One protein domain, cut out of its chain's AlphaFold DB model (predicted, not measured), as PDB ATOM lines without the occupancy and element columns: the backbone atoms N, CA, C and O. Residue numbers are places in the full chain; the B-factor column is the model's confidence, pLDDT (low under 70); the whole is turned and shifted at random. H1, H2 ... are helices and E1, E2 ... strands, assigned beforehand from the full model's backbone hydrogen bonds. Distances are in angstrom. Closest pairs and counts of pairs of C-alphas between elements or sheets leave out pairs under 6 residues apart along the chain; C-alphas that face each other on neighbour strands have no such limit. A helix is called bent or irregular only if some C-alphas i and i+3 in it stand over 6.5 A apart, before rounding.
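Overview. This is residues 2 to 134 of the 446 residues of the protein "DUF3883 domain-containing protein" of Clostridium sp. AF18-27 (UniProt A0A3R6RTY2). Two helices that run the same way, H2 and H3, make the middle, with H5 crossing over both on one side and the second half of H1 packed on both from the other. A small pair of strands, E1 and E2, lies at one end of the long axis and the short helix H4 at the other, while residues 2 to 7 of H1 stick out. The printed part has 133 residues, with five named helices and two named strands that follow along the chain as H1, E1, H2, E2, H3, H4, H5; it is mostly helix, and the two strands are parallel neighbours. After H5, residues 117 to 134 have no named element. The whole is compact, with a radius of gyration of the C-alphas of 14.8 A and spans of 44 by 31 by 30 A.

Arrangement. H1, residues 2 to 16, touches H2, residues 25 to 42, with residues 12 to 16 alone, at a steep tilt of 40 degrees, opposite ways; their closest C-alphas, those of Ala 16 and Tyr 32, are 5.9 A apart. H1 also touches H3, residues 58 to 74, with residues 11 to 15 alone, at a steep tilt of 56 degrees; the closest C-alphas are those of Ile 11 and Ala 64, 6.4 A. E1, residues 17 to 19, and E2, residues 47 to 49, form with H2 a strand-helix-strand unit, two parallel neighbour strands with a helix between them along the chain. N 18 and O 47 are within hydrogen-bond range at 2.8 A. H2 touches H3 at a steep tilt of 38 degrees, the same way, with the closest C-alphas in Leu 31 and Asp 61, 7.2 A. H5, residues 93 to 116, touches H2 at 61 degrees, a steep tilt, closest at the C-alphas of Val 34 and Leu 103, 6.4 A. H5 touches H3 at a steep tilt of 56 degrees, closest at the C-alphas of Glu 62 and Gly 111, 5.9 A. H4, residues 82 to 88, touches H5 about perpendicular at 89 degrees, closest at the C-alphas of Ala 86 and Glu 93, 5.5 A. H1 and H5 are apart. Every O i to N i+4 pair is within hydrogen-bond range in H1, H3 and H4; the count is 12 of 14 in H2 and 17 of 20 in H5.

Along the chain. H1 begins at C-alpha 2 (190.891, 150.562, 266.321) and is 21.6 A long; E1 is 6.9 A and E2 6.4 A. H2, 21.9 A, is irregular, with C-alphas 38 and 41 9.4 A apart. H3 is 23.1 A and H4 10.0 A. H5, 21.7 A, is irregular, with C-alphas 110 and 113 9.7 A apart and a kink of 107 degrees near residue 110; it ends at C-alpha 116 (194.478, 176.750, 276.428).

Size, cuts and confidence. The two C-alphas farthest apart, those of Gln 52 and Lys 130, are 45.1 A apart. The printed part has no cut, and no link between named elements is long. Residues 126 to 127 pair with residues 133 to 134, antiparallel. The mean pLDDT of the printed part is 78.4; 27 residues are under 70, among them 2 to 5, 20 to 25 and 74 to 81.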
ATOM      1  N   GLY A   2     191.731 151.154 265.259       35.03
ATOM      2  CA  GLY A   2     190.891 150.562 266.321       35.03
ATOM      3  C   GLY A   2     191.151 151.070 267.751       35.03
ATOM      4  O   GLY A   2     190.205 151.405 268.451       35.03
ATOM      5  N   GLU A   3     192.412 151.224 268.172       37.47
ATOM      6  CA  GLU A   3     192.752 151.622 269.559       37.47
ATOM      7  C   GLU A   3     192.347 153.063 269.919       37.47
ATOM      8  O   GLU A   3     191.912 153.324 271.040       37.47
ATOM      9  N   GLN A   4     192.420 154.001 268.965       51.75
ATOM     10  CA  GLN A   4     191.972 155.386 269.180       51.75
ATOM     11  C   GLN A   4     190.454 155.480 269.415       51.75
ATOM     12  O   GLN A   4     190.010 156.378 270.127       51.75
ATOM     13  N   SER A   5     189.668 154.549 268.860       64.31
ATOM     14  CA  SER A   5     188.211 154.497 269.037       64.31
ATOM     15  C   SER A   5     187.829 154.012 270.440       64.31
ATOM     16  O   SER A   5     187.035 154.655 271.124       64.31
ATOM     17  N   THR A   6     188.465 152.938 270.922       70.81
ATOM     18  CA  THR A   6     188.218 152.389 272.267       70.81
ATOM     19  C   THR A   6     188.653 153.359 273.363       70.81
ATOM     20  O   THR A   6     187.936 153.560 274.341       70.81
ATOM     21  N   TYR A   7     189.802 154.013 273.181       73.19
ATOM     22  CA  TYR A   7     190.318 154.983 274.144       73.19
ATOM     23  C   TYR A   7     189.441 156.243 274.216       73.19
ATOM     24  O   TYR A   7     189.109 156.710 275.304       73.19
ATOM     25  N   ARG A   8     188.976 156.742 273.060       77.56
ATOM     26  CA  ARG A   8     187.977 157.820 272.981       77.56
ATOM     27  C   ARG A   8     186.698 157.452 273.730       77.56
ATOM     28  O   ARG A   8     186.227 158.253 274.528       77.56
ATOM     29  N   GLN A   9     186.164 156.253 273.509       81.62
ATOM     30  CA  GLN A   9     184.956 155.790 274.195       81.62
ATOM     31  C   GLN A   9     185.139 155.694 275.714       81.62
ATOM     32  O   GLN A   9     184.268 156.134 276.463       81.62
ATOM     33  N   ALA A  10     186.294 155.215 276.184       81.00
ATOM     34  CA  ALA A  10     186.604 155.185 277.611       81.00
ATOM     35  C   ALA A  10     186.588 156.595 278.228       81.00
ATOM     36  O   ALA A  10     185.986 156.803 279.276       81.00
ATOM     37  N   ILE A  11     187.177 157.587 277.556       81.62
ATOM     38  CA  ILE A  11     187.204 158.974 278.047       81.62
ATOM     39  C   ILE A  11     185.814 159.603 278.056       81.62
ATOM     40  O   ILE A  11     185.471 160.271 279.026       81.62
ATOM     41  N   LEU A  12     185.006 159.384 277.015       83.94
ATOM     42  CA  LEU A  12     183.627 159.883 276.979       83.94
ATOM     43  C   LEU A  12     182.774 159.243 278.076       83.94
ATOM     44  O   LEU A  12     182.003 159.939 278.730       83.94
ATOM     45  N   THR A  13     182.978 157.950 278.338       85.12
ATOM     46  CA  THR A  13     182.338 157.241 279.453       85.12
ATOM     47  C   THR A  13     182.719 157.877 280.783       85.12
ATOM     48  O   THR A  13     181.845 158.201 281.578       85.12
ATOM     49  N   VAL A  14     184.009 158.135 281.012       84.44
ATOM     50  CA  VAL A  14     184.459 158.788 282.246       84.44
ATOM     51  C   VAL A  14     183.942 160.224 282.327       84.44
ATOM     52  O   VAL A  14     183.554 160.637 283.409       84.44
ATOM     53  N   ALA A  15     183.874 160.977 281.224       84.50
ATOM     54  CA  ALA A  15     183.308 162.331 281.161       84.50
ATOM     55  C   ALA A  15     181.781 162.376 281.393       84.50
ATOM     56  O   ALA A  15     181.267 163.405 281.825       84.50
ATOM     57  N   ALA A  16     181.071 161.268 281.154       85.31
ATOM     58  CA  ALA A  16     179.644 161.114 281.450       85.31
ATOM     59  C   ALA A  16     179.339 160.930 282.944       85.31
ATOM     60  O   ALA A  16     178.214 161.169 283.382       85.31
ATOM     61  N   LEU A  17     180.342 160.555 283.740       84.94
ATOM     62  CA  LEU A  17     180.184 160.381 285.180       84.94
ATOM     63  C   LEU A  17     180.061 161.736 285.886       84.94
ATOM     64  O   LEU A  17     180.820 162.677 285.629       84.94
ATOM     65  N   ARG A  18     179.124 161.842 286.816       78.31
ATOM     66  CA  ARG A  18     178.898 163.024 287.646       78.31
ATOM     67  C   ARG A  18     179.007 162.622 289.108       78.31
ATOM     68  O   ARG A  18     178.690 161.497 289.473       78.31
ATOM     69  N   ASP A  19     179.503 163.535 289.925       73.56
ATOM     70  CA  ASP A  19     179.573 163.322 291.365       73.56
ATOM     71  C   ASP A  19     178.251 163.752 292.010       73.56
ATOM     72  O   ASP A  19     177.738 164.833 291.707       73.56
ATOM     73  N   GLU A  20     177.711 162.909 292.890       67.31
ATOM     74  CA  GLU A  20     176.542 163.231 293.716       67.31
ATOM     75  C   GLU A  20     176.850 164.328 294.752       67.31
ATOM     76  O   GLU A  20     175.942 165.033 295.198       67.31
ATOM     77  N   SER A  21     178.124 164.512 295.128       60.78
ATOM     78  CA  SER A  21     178.534 165.530 296.099       60.78
ATOM     79  C   SER A  21     178.503 166.954 295.515       60.78
ATOM     80  O   SER A  21     178.934 167.213 294.387       60.78
ATOM     81  N   ALA A  22     178.002 167.919 296.296       56.66
ATOM     82  CA  ALA A  22     177.763 169.296 295.846       56.66
ATOM     83  C   ALA A  22     179.034 170.060 295.413       56.66
ATOM     84  O   ALA A  22     178.936 171.021 294.652       56.66
ATOM     85  N   GLU A  23     180.214 169.640 295.876       55.75
ATOM     86  CA  GLU A  23     181.475 170.376 295.716       55.75
ATOM     87  C   GLU A  23     182.079 170.219 294.304       55.75
ATOM     88  O   GLU A  23     182.586 171.184 293.734       55.75
ATOM     89  N   SER A  24     181.952 169.034 293.688       58.66
ATOM     90  CA  SER A  24     182.434 168.735 292.320       58.66
ATOM     91  C   SER A  24     181.330 168.678 291.262       58.66
ATOM     92  O   SER A  24     181.627 168.697 290.060       58.66
ATOM     93  N   ALA A  25     180.058 168.613 291.673       66.69
ATOM     94  CA  ALA A  25     178.923 168.451 290.766       66.69
ATOM     95  C   ALA A  25     178.841 169.554 289.696       66.69
ATOM     96  O   ALA A  25     178.488 169.272 288.551       66.69
ATOM     97  N   GLY A  26     179.198 170.798 290.038       76.62
ATOM     98  CA  GLY A  26     179.153 171.937 289.113       76.62
ATOM     99  C   GLY A  26     180.077 171.765 287.902       76.62
ATOM    100  O   GLY A  26     179.607 171.753 286.766       76.62
ATOM    101  N   GLN A  27     181.376 171.553 288.141       82.31
ATOM    102  CA  GLN A  27     182.375 171.396 287.073       82.31
ATOM    103  C   GLN A  27     182.101 170.163 286.206       82.31
ATOM    104  O   GLN A  27     182.239 170.217 284.986       82.31
ATOM    105  N   ARG A  28     181.692 169.046 286.817       84.69
ATOM    106  CA  ARG A  28     181.420 167.800 286.089       84.69
ATOM    107  C   ARG A  28     180.174 167.892 285.212       84.69
ATOM    108  O   ARG A  28     180.199 167.411 284.082       84.69
ATOM    109  N   ARG A  29     179.114 168.560 285.682       85.06
ATOM    110  CA  ARG A  29     177.946 168.878 284.841       85.06
ATOM    111  C   ARG A  29     178.331 169.768 283.668       85.06
ATOM    112  O   ARG A  29     177.882 169.526 282.554       85.06
ATOM    113  N   GLU A  30     179.172 170.764 283.906       88.62
ATOM    114  CA  GLU A  30     179.625 171.678 282.862       88.62
ATOM    115  C   GLU A  30     180.494 170.971 281.811       88.62
ATOM    116  O   GLU A  30     180.256 171.125 280.614       88.62
ATOM    117  N   LEU A  31     181.434 170.121 282.242       90.19
ATOM    118  CA  LEU A  31     182.216 169.269 281.344       90.19
ATOM    119  C   LEU A  31     181.304 168.379 280.502       90.19
ATOM    120  O   LEU A  31     181.460 168.334 279.284       90.19
ATOM    121  N   TYR A  32     180.332 167.715 281.136       90.06
ATOM    122  CA  TYR A  32     179.365 166.884 280.427       90.06
ATOM    123  C   TYR A  32     178.630 167.677 279.348       90.06
ATOM    124  O   TYR A  32     178.585 167.242 278.205       90.06
ATOM    125  N   GLN A  33     178.108 168.860 279.678       90.00
ATOM    126  CA  GLN A  33     177.395 169.718 278.728       90.00
ATOM    127  C   GLN A  33     178.287 170.154 277.560       90.00
ATOM    128  O   GLN A  33     177.852 170.124 276.407       90.00
ATOM    129  N   VAL A  34     179.543 170.532 277.830       91.44
ATOM    130  CA  VAL A  34     180.520 170.900 276.793       91.44
ATOM    131  C   VAL A  34     180.823 169.709 275.879       91.44
ATOM    132  O   VAL A  34     180.826 169.870 274.656       91.44
ATOM    133  N   CYS A  35     181.032 168.520 276.449       90.56
ATOM    134  CA  CYS A  35     181.293 167.290 275.707       90.56
ATOM    135  C   CYS A  35     180.072 166.819 274.909       90.56
ATOM    136  O   CYS A  35     180.210 166.524 273.728       90.56
ATOM    137  N   GLN A  36     178.881 166.797 275.508       90.31
ATOM    138  CA  GLN A  36     177.630 166.417 274.851       90.31
ATOM    139  C   GLN A  36     177.334 167.337 273.668       90.31
ATOM    140  O   GLN A  36     176.993 166.866 272.588       90.31
ATOM    141  N   ALA A  37     177.532 168.647 273.840       88.62
ATOM    142  CA  ALA A  37     177.376 169.611 272.761       88.62
ATOM    143  C   ALA A  37     178.266 169.292 271.551       88.62
ATOM    144  O   ALA A  37     177.812 169.440 270.422       88.62
ATOM    145  N   PHE A  38     179.507 168.859 271.790       87.50
ATOM    146  CA  PHE A  38     180.504 168.616 270.748       87.50
ATOM    147  C   PHE A  38     180.435 167.213 270.132       87.50
ATOM    148  O   PHE A  38     180.659 167.046 268.936       87.50
ATOM    149  N   PHE A  39     180.165 166.195 270.950       85.62
ATOM    150  CA  PHE A  39     180.179 164.790 270.543       85.62
ATOM    151  C   PHE A  39     178.791 164.238 270.194       85.62
ATOM    152  O   PHE A  39     178.726 163.157 269.607       85.62
ATOM    153  N   GLY A  40     177.712 164.966 270.510       86.69
ATOM    154  CA  GLY A  40     176.335 164.592 270.186       86.69
ATOM    155  C   GLY A  40     176.008 163.174 270.648       86.69
ATOM    156  O   GLY A  40     176.331 162.794 271.773       86.69
ATOM    157  N   ASP A  41     175.466 162.369 269.737       84.81
ATOM    158  CA  ASP A  41     175.046 160.981 269.980       84.81
ATOM    159  C   ASP A  41     176.187 160.037 270.393       84.81
ATOM    160  O   ASP A  41     175.948 158.939 270.887       84.81
ATOM    161  N   SER A  42     177.450 160.437 270.199       85.38
ATOM    162  CA  SER A  42     178.593 159.654 270.689       85.38
ATOM    163  C   SER A  42     178.820 159.804 272.197       85.38
ATOM    164  O   SER A  42     179.654 159.083 272.745       85.38
ATOM    165  N   MET A  43     178.159 160.764 272.850       87.56
ATOM    166  CA  MET A  43     178.281 160.999 274.285       87.56
ATOM    167  C   MET A  43     177.333 160.070 275.062       87.56
ATOM    168  O   MET A  43     176.128 160.112 274.817       87.56
ATOM    169  N   PRO A  44     177.833 159.267 276.019       88.56
ATOM    170  CA  PRO A  44     176.975 158.439 276.865       88.56
ATOM    171  C   PRO A  44     176.009 159.264 277.727       88.56
ATOM    172  O   PRO A  44     176.226 160.456 277.982       88.56
ATOM    173  N   GLU A  45     174.950 158.618 278.218       87.19
ATOM    174  CA  GLU A  45     174.051 159.226 279.199       87.19
ATOM    175  C   GLU A  45     174.807 159.585 280.481       87.19
ATOM    176  O   GLU A  45     175.703 158.860 280.919       87.19
ATOM    177  N   ALA A  46     174.459 160.729 281.069       86.94
ATOM    178  CA  ALA A  46     175.074 161.157 282.314       86.94
ATOM    179  C   ALA A  46     174.665 160.225 283.460       86.94
ATOM    180  O   ALA A  46     173.476 160.011 283.690       86.94
ATOM    181  N   VAL A  47     175.648 159.735 284.215       86.44
ATOM    182  CA  VAL A  47     175.425 158.843 285.359       86.44
ATOM    183  C   VAL A  47     176.000 159.488 286.609       86.44
ATOM    184  O   VAL A  47     177.183 159.824 286.644       86.44
ATOM    185  N   ASP A  48     175.169 159.657 287.634       83.62
ATOM    186  CA  ASP A  48     175.621 160.100 288.949       83.62
ATOM    187  C   ASP A  48     176.220 158.911 289.710       83.62
ATOM    188  O   ASP A  48     175.643 157.822 289.737       83.62
ATOM    189  N   ILE A  49     177.410 159.099 290.281       79.75
ATOM    190  CA  ILE A  49     178.104 158.084 291.068       79.75
ATOM    191  C   ILE A  49     178.627 158.670 292.389       79.75
ATOM    192  O   ILE A  49     179.096 159.813 292.419       79.75
ATOM    193  N   PRO A  50     178.616 157.889 293.485       73.81
ATOM    194  CA  PRO A  50     179.170 158.319 294.761       73.81
ATOM    195  C   PRO A  50     180.700 158.252 294.705       73.81
ATOM    196  O   PRO A  50     181.284 157.165 294.674       73.81
ATOM    197  N   VAL A  51     181.375 159.405 294.675       68.31
ATOM    198  CA  VAL A  51     182.838 159.453 294.518       68.31
ATOM    199  C   VAL A  51     183.501 160.049 295.747       68.31
ATOM    200  O   VAL A  51     183.298 161.205 296.101       68.31
ATOM    201  N   GLN A  52     184.382 159.270 296.373       57.69
ATOM    202  CA  GLN A  52     185.254 159.748 297.441       57.69
ATOM    203  C   GLN A  52     186.582 160.236 296.844       57.69
ATOM    204  O   GLN A  52     187.556 159.492 296.767       57.69
ATOM    205  N   GLY A  53     186.619 161.497 296.395       61.25
ATOM    206  CA  GLY A  53     187.870 162.198 296.069       61.25
ATOM    207  C   GLY A  53     187.933 162.846 294.683       61.25
ATOM    208  O   GLY A  53     188.165 162.190 293.669       61.25
ATOM    209  N   VAL A  54     187.881 164.181 294.661       62.81
ATOM    210  CA  VAL A  54     187.907 165.036 293.455       62.81
ATOM    211  C   VAL A  54     189.190 164.886 292.615       62.81
ATOM    212  O   VAL A  54     189.200 165.106 291.404       62.81
ATOM    213  N   ARG A  55     190.297 164.455 293.236       63.56
ATOM    214  CA  ARG A  55     191.630 164.351 292.609       63.56
ATOM    215  C   ARG A  55     191.758 163.284 291.519       63.56
ATOM    216  O   ARG A  55     192.793 163.241 290.860       63.56
ATOM    217  N   LEU A  56     190.766 162.423 291.320       68.12
ATOM    218  CA  LEU A  56     190.785 161.449 290.225       68.12
ATOM    219  C   LEU A  56     190.283 162.049 288.902       68.12
ATOM    220  O   LEU A  56     190.632 161.546 287.835       68.12
ATOM    221  N   TRP A  57     189.531 163.154 288.957       78.31
ATOM    222  CA  TRP A  57     188.860 163.721 287.787       78.31
ATOM    223  C   TRP A  57     189.763 164.562 286.893       78.31
ATOM    224  O   TRP A  57     189.652 164.469 285.674       78.31
ATOM    225  N   TRP A  58     190.702 165.322 287.464       77.88
ATOM    226  CA  TRP A  58     191.437 166.357 286.721       77.88
ATOM    227  C   TRP A  58     192.129 165.846 285.448       77.88
ATOM    228  O   TRP A  58     192.038 166.502 284.418       77.88
ATOM    229  N   LYS A  59     192.757 164.657 285.468       81.00
ATOM    230  CA  LYS A  59     193.388 164.085 284.263       81.00
ATOM    231  C   LYS A  59     192.369 163.712 283.199       81.00
ATOM    232  O   LYS A  59     192.649 163.860 282.014       81.00
ATOM    233  N   SER A  60     191.218 163.187 283.613       83.00
ATOM    234  CA  SER A  60     190.157 162.839 282.674       83.00
ATOM    235  C   SER A  60     189.549 164.095 282.059       83.00
ATOM    236  O   SER A  60     189.331 164.119 280.851       83.00
ATOM    237  N   ASP A  61     189.297 165.123 282.873       87.88
ATOM    238  CA  ASP A  61     188.775 166.416 282.426       87.88
ATOM    239  C   ASP A  61     189.745 167.052 281.426       87.88
ATOM    240  O   ASP A  61     189.357 167.408 280.313       87.88
ATOM    241  N   GLU A  62     191.031 167.123 281.791       88.12
ATOM    242  CA  GLU A  62     192.090 167.681 280.952       88.12
ATOM    243  C   GLU A  62     192.155 166.947 279.611       88.12
ATOM    244  O   GLU A  62     192.234 167.576 278.555       88.12
ATOM    245  N   PHE A  63     192.071 165.616 279.633       86.69
ATOM    246  CA  PHE A  63     192.136 164.815 278.422       86.69
ATOM    247  C   PHE A  63     190.903 165.001 277.525       86.69
ATOM    248  O   PHE A  63     191.051 165.175 276.313       86.69
ATOM    249  N   ALA A  64     189.694 165.004 278.097       88.94
ATOM    250  CA  ALA A  64     188.453 165.221 277.352       88.94
ATOM    251  C   ALA A  64     188.445 166.602 276.672       88.94
ATOM    252  O   ALA A  64     188.177 166.714 275.474       88.94
ATOM    253  N   LEU A  65     188.827 167.645 277.411       90.62
ATOM    254  CA  LEU A  65     188.942 169.006 276.887       90.62
ATOM    255  C   LEU A  65     190.035 169.100 275.822       90.62
ATOM    256  O   LEU A  65     189.823 169.693 274.763       90.62
ATOM    257  N   ARG A  66     191.188 168.464 276.050       88.69
ATOM    258  CA  ARG A  66     192.270 168.413 275.068       88.69
ATOM    259  C   ARG A  66     191.821 167.767 273.769       88.69
ATOM    260  O   ARG A  66     192.169 168.285 272.715       88.69
ATOM    261  N   MET A  67     191.030 166.697 273.818       87.06
ATOM    262  CA  MET A  67     190.476 166.089 272.609       87.06
ATOM    263  C   MET A  67     189.594 167.059 271.824       87.06
ATOM    264  O   MET A  67     189.729 167.123 270.605       87.06
ATOM    265  N   ILE A  68     188.722 167.824 272.487       88.06
ATOM    266  CA  ILE A  68     187.884 168.827 271.812       88.06
ATOM    267  C   ILE A  68     188.778 169.878 271.146       88.06
ATOM    268  O   ILE A  68     188.674 170.107 269.943       88.06
ATOM    269  N   LEU A  69     189.708 170.464 271.903       87.12
ATOM    270  CA  LEU A  69     190.600 171.525 271.422       87.12
ATOM    271  C   LEU A  69     191.535 171.046 270.297       87.12
ATOM    272  O   LEU A  69     191.782 171.780 269.342       87.12
ATOM    273  N   ASP A  70     192.047 169.817 270.387       84.56
ATOM    274  CA  ASP A  70     192.892 169.207 269.360       84.56
ATOM    275  C   ASP A  70     192.068 168.824 268.122       84.56
ATOM    276  O   ASP A  70     192.579 168.941 267.013       84.56
ATOM    277  N   THR A  71     190.792 168.448 268.269       81.12
ATOM    278  CA  THR A  71     189.889 168.222 267.125       81.12
ATOM    279  C   THR A  71     189.593 169.536 266.408       81.12
ATOM    280  O   THR A  71     189.794 169.633 265.200       81.12
ATOM    281  N   LEU A  72     189.224 170.580 267.158       80.56
ATOM    282  CA  LEU A  72     189.011 171.931 266.630       80.56
ATOM    283  C   LEU A  72     190.262 172.476 265.926       80.56
ATOM    284  O   LEU A  72     190.175 173.033 264.837       80.56
ATOM    285  N   SER A  73     191.444 172.273 266.517       78.94
ATOM    286  CA  SER A  73     192.711 172.697 265.913       78.94
ATOM    287  C   SER A  73     193.169 171.802 264.755       78.94
ATOM    288  O   SER A  73     193.935 172.270 263.908       78.94
ATOM    289  N   GLY A  74     192.844 170.511 264.782       67.56
ATOM    290  CA  GLY A  74     193.336 169.481 263.865       67.56
ATOM    291  C   GLY A  74     192.611 169.471 262.523       67.56
ATOM    292  O   GLY A  74     193.172 169.001 261.537       67.56
ATOM    293  N   GLU A  75     191.426 170.081 262.451       55.22
ATOM    294  CA  GLU A  75     190.683 170.307 261.204       55.22
ATOM    295  C   GLU A  75     191.381 171.280 260.230       55.22
ATOM    296  O   GLU A  75     190.894 171.489 259.122       55.22
ATOM    297  N   ASN A  76     192.558 171.812 260.599       42.25
ATOM    298  CA  ASN A  76     193.570 172.410 259.720       42.25
ATOM    299  C   ASN A  76     193.021 173.371 258.651       42.25
ATOM    300  O   ASN A  76     193.489 173.390 257.512       42.25
ATOM    301  N   ARG A  77     192.035 174.189 259.019       49.47
ATOM    302  CA  ARG A  77     191.559 175.300 258.199       49.47
ATOM    303  C   ARG A  77     191.426 176.532 259.079       49.47
ATOM    304  O   ARG A  77     190.419 176.739 259.746       49.47
ATOM    305  N   VAL A  78     192.473 177.349 259.080       44.59
ATOM    306  CA  VAL A  78     192.304 178.782 259.335       44.59
ATOM    307  C   VAL A  78     191.282 179.263 258.298       44.59
ATOM    308  O   VAL A  78     191.512 179.058 257.108       44.59
ATOM    309  N   GLY A  79     190.134 179.790 258.737       46.22
ATOM    310  CA  GLY A  79     189.064 180.249 257.840       46.22
ATOM    311  C   GLY A  79     187.820 179.358 257.716       46.22
ATOM    312  O   GLY A  79     187.037 179.592 256.805       46.22
ATOM    313  N   ARG A  80     187.590 178.364 258.595       54.88
ATOM    314  CA  ARG A  80     186.202 177.910 258.819       54.88
ATOM    315  C   ARG A  80     185.448 178.987 259.579       54.88
ATOM    316  O   ARG A  80     185.940 179.489 260.593       54.88
ATOM    317  N   GLU A  81     184.278 179.311 259.065       66.75
ATOM    318  CA  GLU A  81     183.393 180.308 259.632       66.75
ATOM    319  C   GLU A  81     182.561 179.650 260.744       66.75
ATOM    320  O   GLU A  81     182.149 178.488 260.648       66.75
ATOM    321  N   LEU A  82     182.304 180.406 261.809       73.25
ATOM    322  CA  LEU A  82     181.396 180.072 262.907       73.25
ATOM    323  C   LEU A  82     180.099 179.329 262.485       73.25
ATOM    324  O   LEU A  82     179.736 178.394 263.205       73.25
ATOM    325  N   PRO A  83     179.445 179.630 261.338       76.94
ATOM    326  CA  PRO A  83     178.262 178.909 260.868       76.94
ATOM    327  C   PRO A  83     178.470 177.403 260.665       76.94
ATOM    328  O   PRO A  83     177.587 176.616 260.995       76.94
ATOM    329  N   GLU A  84     179.635 176.960 260.175       75.56
ATOM    330  CA  GLU A  84     179.894 175.525 259.967       75.56
ATOM    331  C   GLU A  84     179.940 174.763 261.298       75.56
ATOM    332  O   GLU A  84     179.508 173.612 261.409       75.56
ATOM    333  N   ILE A  85     180.479 175.413 262.329       78.00
ATOM    334  CA  ILE A  85     180.594 174.848 263.672       78.00
ATOM    335  C   ILE A  85     179.232 174.882 264.351       78.00
ATOM    336  O   ILE A  85     178.848 173.889 264.963       78.00
ATOM    337  N   ALA A  86     178.486 175.972 264.186       83.31
ATOM    338  CA  ALA A  86     177.121 176.104 264.672       83.31
ATOM    339  C   ALA A  86     176.211 175.006 264.096       83.31
ATOM    340  O   ALA A  86     175.541 174.303 264.853       83.31
ATOM    341  N   ALA A  87     176.298 174.754 262.785       82.06
ATOM    342  CA  ALA A  87     175.590 173.661 262.123       82.06
ATOM    343  C   ALA A  87     175.979 172.287 262.691       82.06
ATOM    344  O   ALA A  87     175.106 171.477 262.999       82.06
ATOM    345  N   ARG A  88     177.278 172.025 262.904       78.31
ATOM    346  CA  ARG A  88     177.742 170.766 263.518       78.31
ATOM    347  C   ARG A  88     177.237 170.590 264.949       78.31
ATOM    348  O   ARG A  88     176.924 169.476 265.352       78.31
ATOM    349  N   LEU A  89     177.197 171.673 265.717       81.00
ATOM    350  CA  LEU A  89     176.708 171.671 267.092       81.00
ATOM    351  C   LEU A  89     175.175 171.692 267.171       81.00
ATOM    352  O   LEU A  89     174.660 171.655 268.289       81.00
ATOM    353  N   ASN A  90     174.469 171.771 266.035       84.25
ATOM    354  CA  ASN A  90     173.026 171.980 265.938       84.25
ATOM    355  C   ASN A  90     172.545 173.146 266.825       84.25
ATOM    356  O   ASN A  90     171.667 172.988 267.672       84.25
ATOM    357  N   ARG A  91     173.215 174.294 266.687       84.50
ATOM    358  CA  ARG A  91     173.027 175.501 267.502       84.50
ATOM    359  C   ARG A  91     173.056 176.749 266.636       84.50
ATOM    360  O   ARG A  91     173.567 176.724 265.519       84.50
ATOM    361  N   THR A  92     172.562 177.858 267.173       86.94
ATOM    362  CA  THR A  92     172.765 179.174 266.556       86.94
ATOM    363  C   THR A  92     174.222 179.628 266.704       86.94
ATOM    364  O   THR A  92     174.991 179.097 267.516       86.94
ATOM    365  N   GLU A  93     174.633 180.634 265.934       82.25
ATOM    366  CA  GLU A  93     175.956 181.254 266.091       82.25
ATOM    367  C   GLU A  93     176.160 181.822 267.500       82.25
ATOM    368  O   GLU A  93     177.212 181.636 268.112       82.25
ATOM    369  N   GLU A  94     175.128 182.455 268.052       82.94
ATOM    370  CA  GLU A  94     175.161 183.052 269.382       82.94
ATOM    371  C   GLU A  94     175.339 181.997 270.486       82.94
ATOM    372  O   GLU A  94     176.160 182.162 271.396       82.94
ATOM    373  N   GLU A  95     174.618 180.879 270.386       86.00
ATOM    374  CA  GLU A  95     174.765 179.730 271.284       86.00
ATOM    375  C   GLU A  95     176.137 179.066 271.144       86.00
ATOM    376  O   GLU A  95     176.723 178.618 272.135       86.00
ATOM    377  N   THR A  96     176.669 179.028 269.924       86.31
ATOM    378  CA  THR A  96     177.997 178.486 269.623       86.31
ATOM    379  C   THR A  96     179.094 179.344 270.242       86.31
ATOM    380  O   THR A  96     180.008 178.808 270.869       86.31
ATOM    381  N   LEU A  97     178.987 180.673 270.159       83.12
ATOM    382  CA  LEU A  97     179.912 181.586 270.834       83.12
ATOM    383  C   LEU A  97     179.869 181.410 272.354       83.12
ATOM    384  O   LEU A  97     180.924 181.343 272.977       83.12
ATOM    385  N   ALA A  98     178.677 181.278 272.946       84.62
ATOM    386  CA  ALA A  98     178.533 181.013 274.379       84.62
ATOM    387  C   ALA A  98     179.113 179.645 274.788       84.62
ATOM    388  O   ALA A  98     179.687 179.500 275.870       84.62
ATOM    389  N   TRP A  99     178.991 178.628 273.928       89.50
ATOM    390  CA  TRP A  99     179.650 177.338 274.130       89.50
ATOM    391  C   TRP A  99     181.177 177.470 274.110       89.50
ATOM    392  O   TRP A  99     181.837 176.905 274.983       89.50
ATOM    393  N   TYR A 100     181.737 178.264 273.194       86.12
ATOM    394  CA  TYR A 100     183.175 178.543 273.153       86.12
ATOM    395  C   TYR A 100     183.694 179.204 274.431       86.12
ATOM    396  O   TYR A 100     184.780 178.852 274.889       86.12
ATOM    397  N   SER A 101     182.934 180.125 275.025       85.19
ATOM    398  CA  SER A 101     183.285 180.756 276.308       85.19
ATOM    399  C   SER A 101     183.354 179.733 277.430       85.19
ATOM    400  O   SER A 101     184.358 179.659 278.130       85.19
ATOM    401  N   ARG A 102     182.328 178.882 277.552       88.12
ATOM    402  CA  ARG A 102     182.311 177.816 278.565       88.12
ATOM    403  C   ARG A 102     183.472 176.846 278.371       88.12
ATOM    404  O   ARG A 102     184.158 176.505 279.328       88.12
ATOM    405  N   LEU A 103     183.744 176.447 277.125       89.00
ATOM    406  CA  LEU A 103     184.899 175.613 276.794       89.00
ATOM    407  C   LEU A 103     186.215 176.279 277.229       89.00
ATOM    408  O   LEU A 103     187.066 175.613 277.814       89.00
ATOM    409  N   ALA A 104     186.384 177.572 276.952       85.19
ATOM    410  CA  ALA A 104     187.576 178.330 277.314       85.19
ATOM    411  C   ALA A 104     187.772 178.441 278.832       85.19
ATOM    412  O   ALA A 104     188.860 178.156 279.336       85.19
ATOM    413  N   GLU A 105     186.727 178.830 279.561       86.62
ATOM    414  CA  GLU A 105     186.743 178.978 281.018       86.62
ATOM    415  C   GLU A 105     186.982 177.640 281.724       86.62
ATOM    416  O   GLU A 105     187.757 177.561 282.682       86.62
ATOM    417  N   LEU A 106     186.356 176.567 281.239       88.75
ATOM    418  CA  LEU A 106     186.560 175.222 281.763       88.75
ATOM    419  C   LEU A 106     187.976 174.707 281.461       88.75
ATOM    420  O   LEU A 106     188.650 174.216 282.364       88.75
ATOM    421  N   ALA A 107     188.474 174.878 280.232       88.06
ATOM    422  CA  ALA A 107     189.846 174.511 279.874       88.06
ATOM    423  C   ALA A 107     190.888 175.268 280.708       88.06
ATOM    424  O   ALA A 107     191.880 174.678 281.141       88.06
ATOM    425  N   TRP A 108     190.645 176.552 280.981       86.19
ATOM    426  CA  TRP A 108     191.505 177.345 281.849       86.19
ATOM    427  C   TRP A 108     191.494 176.843 283.296       86.19
ATOM    428  O   TRP A 108     192.562 176.636 283.868       86.19
ATOM    429  N   ARG A 109     190.317 176.578 283.881       86.38
ATOM    430  CA  ARG A 109     190.219 176.053 285.257       86.38
ATOM    431  C   ARG A 109     190.889 174.691 285.427       86.38
ATOM    432  O   ARG A 109     191.508 174.455 286.458       86.38
ATOM    433  N   VAL A 110     190.764 173.806 284.437       86.81
ATOM    434  CA  VAL A 110     191.279 172.432 284.529       86.81
ATOM    435  C   VAL A 110     192.776 172.346 284.229       86.81
ATOM    436  O   VAL A 110     193.507 171.701 284.974       86.81
ATOM    437  N   GLY A 111     193.240 172.961 283.138       83.50
ATOM    438  CA  GLY A 111     194.608 172.771 282.633       83.50
ATOM    439  C   GLY A 111     195.441 174.047 282.505       83.50
ATOM    440  O   GLY A 111     196.615 173.979 282.121       83.50
ATOM    441  N   GLY A 112     194.851 175.210 282.793       83.75
ATOM    442  CA  GLY A 112     195.505 176.510 282.695       83.75
ATOM    443  C   GLY A 112     196.111 176.773 281.316       83.75
ATOM    444  O   GLY A 112     195.548 176.423 280.271       83.75
ATOM    445  N   ASP A 113     197.304 177.369 281.320       78.69
ATOM    446  CA  ASP A 113     198.035 177.764 280.110       78.69
ATOM    447  C   ASP A 113     198.383 176.563 279.228       78.69
ATOM    448  O   ASP A 113     198.274 176.621 278.004       78.69
ATOM    449  N   SER A 114     198.710 175.426 279.847       81.19
ATOM    450  CA  SER A 114     199.142 174.231 279.122       81.19
ATOM    451  C   SER A 114     198.056 173.675 278.197       81.19
ATOM    452  O   SER A 114     198.365 173.161 277.118       81.19
ATOM    453  N   LEU A 115     196.787 173.832 278.592       83.38
ATOM    454  CA  LEU A 115     195.638 173.342 277.848       83.38
ATOM    455  C   LEU A 115     195.077 174.392 276.892       83.38
ATOM    456  O   LEU A 115     194.727 174.029 275.771       83.38
ATOM    457  N   VAL A 116     195.020 175.670 277.277       80.38
ATOM    458  CA  VAL A 116     194.478 176.750 276.428       80.38
ATOM    459  C   VAL A 116     195.501 177.200 275.377       80.38
ATOM    460  O   VAL A 116     195.191 177.220 274.184       80.38
ATOM    461  N   HIS A 117     196.747 177.454 275.779       73.25
ATOM    462  CA  HIS A 117     197.841 177.939 274.928       73.25
ATOM    463  C   HIS A 117     198.761 176.825 274.427       73.25
ATOM    464  O   HIS A 117     199.955 177.041 274.204       73.25
ATOM    465  N   TYR A 118     198.228 175.623 274.208       74.50
ATOM    466  CA  TYR A 118     199.039 174.487 273.784       74.50
ATOM    467  C   TYR A 118     199.752 174.765 272.446       74.50
ATOM    468  O   TYR A 118     199.187 174.601 271.362       74.50
ATOM    469  N   ARG A 119     201.027 175.173 272.520       63.12
ATOM    470  CA  ARG A 119     201.823 175.696 271.389       63.12
ATOM    471  C   ARG A 119     201.992 174.718 270.229       63.12
ATOM    472  O   ARG A 119     202.340 175.129 269.128       63.12
ATOM    473  N   LYS A 120     201.771 173.420 270.463       68.38
ATOM    474  CA  LYS A 120     201.854 172.390 269.418       68.38
ATOM    475  C   LYS A 120     200.617 172.357 268.509       68.38
ATOM    476  O   LYS A 120     200.670 171.695 267.473       68.38
ATOM    477  N   ARG A 121     199.531 173.065 268.853       75.94
ATOM    478  CA  ARG A 121     198.357 173.224 267.982       75.94
ATOM    479  C   ARG A 121     198.709 174.077 266.774       75.94
ATOM    480  O   ARG A 121     199.185 175.203 266.900       75.94
ATOM    481  N   ARG A 122     198.489 173.521 265.583       68.44
ATOM    482  CA  ARG A 122     198.778 174.212 264.321       68.44
ATOM    483  C   ARG A 122     197.639 175.148 263.897       68.44
ATOM    484  O   ARG A 122     197.929 176.155 263.255       68.44
ATOM    485  N   GLY A 123     196.397 174.867 264.298       73.12
ATOM    486  CA  GLY A 123     195.192 175.615 263.919       73.12
ATOM    487  C   GLY A 123     194.732 176.655 264.947       73.12
ATOM    488  O   GLY A 123     195.264 176.733 266.056       73.12
ATOM    489  N   GLY A 124     193.753 177.472 264.548       79.25
ATOM    490  CA  GLY A 124     192.979 178.319 265.457       79.25
ATOM    491  C   GLY A 124     191.906 177.508 266.181       79.25
ATOM    492  O   GLY A 124     191.474 176.472 265.684       79.25
ATOM    493  N   VAL A 125     191.504 177.962 267.364       81.50
ATOM    494  CA  VAL A 125     190.528 177.258 268.211       81.50
ATOM    495  C   VAL A 125     189.373 178.167 268.601       81.50
ATOM    496  O   VAL A 125     188.248 177.692 268.662       81.50
ATOM    497  N   PHE A 126     189.631 179.455 268.833       86.06
ATOM    498  CA  PHE A 126     188.633 180.394 269.342       86.06
ATOM    499  C   PHE A 126     188.228 181.392 268.254       86.06
ATOM    500  O   PHE A 126     189.112 181.894 267.559       86.06
ATOM    501  N   PRO A 127     186.930 181.677 268.076       86.31
ATOM    502  CA  PRO A 127     186.461 182.590 267.042       86.31
ATOM    503  C   PRO A 127     186.765 184.057 267.380       86.31
ATOM    504  O   PRO A 127     186.611 184.489 268.526       86.31
ATOM    505  N   ASN A 128     187.149 184.840 266.371       88.50
ATOM    506  CA  ASN A 128     187.137 186.305 266.434       88.50
ATOM    507  C   ASN A 128     185.728 186.872 266.158       88.50
ATOM    508  O   ASN A 128     184.777 186.119 265.932       88.50
ATOM    509  N   GLN A 129     185.573 188.199 266.146       87.69
ATOM    510  CA  GLN A 129     184.285 188.851 265.852       87.69
ATOM    511  C   GLN A 129     183.812 188.686 264.401       87.69
ATOM    512  O   GLN A 129     182.655 188.963 264.105       87.69
ATOM    513  N   LYS A 130     184.673 188.199 263.501       85.62
ATOM    514  CA  LYS A 130     184.307 187.787 262.136       85.62
ATOM    515  C   LYS A 130     183.943 186.301 262.039       85.62
ATOM    516  O   LYS A 130     183.766 185.788 260.942       85.62
ATOM    517  N   GLY A 131     183.906 185.583 263.163       81.12
ATOM    518  CA  GLY A 131     183.632 184.148 263.195       81.12
ATOM    519  C   GLY A 131     184.783 183.268 262.696       81.12
ATOM    520  O   GLY A 131     184.596 182.063 262.555       81.12
ATOM    521  N   MET A 132     185.975 183.825 262.454       83.69
ATOM    522  CA  MET A 132     187.149 183.053 262.045       83.69
ATOM    523  C   MET A 132     187.855 182.465 263.263       83.69
ATOM    524  O   MET A 132     188.154 183.178 264.221       83.69
ATOM    525  N   LEU A 133     188.188 181.174 263.213       83.31
ATOM    526  CA  LEU A 133     188.970 180.541 264.271       83.31
ATOM    527  C   LEU A 133     190.421 181.038 264.281       83.31
ATOM    528  O   LEU A 133     191.203 180.794 263.359       83.31
ATOM    529  N   CYS A 134     190.802 181.660 265.389       83.25
ATOM    530  CA  CYS A 134     192.120 182.211 265.645       83.25
ATOM    531  C   CYS A 134     192.817 181.484 266.800       83.25
ATOM    532  O   CYS A 134     192.230 180.741 267.596       83.25
TER     533      CYS A 134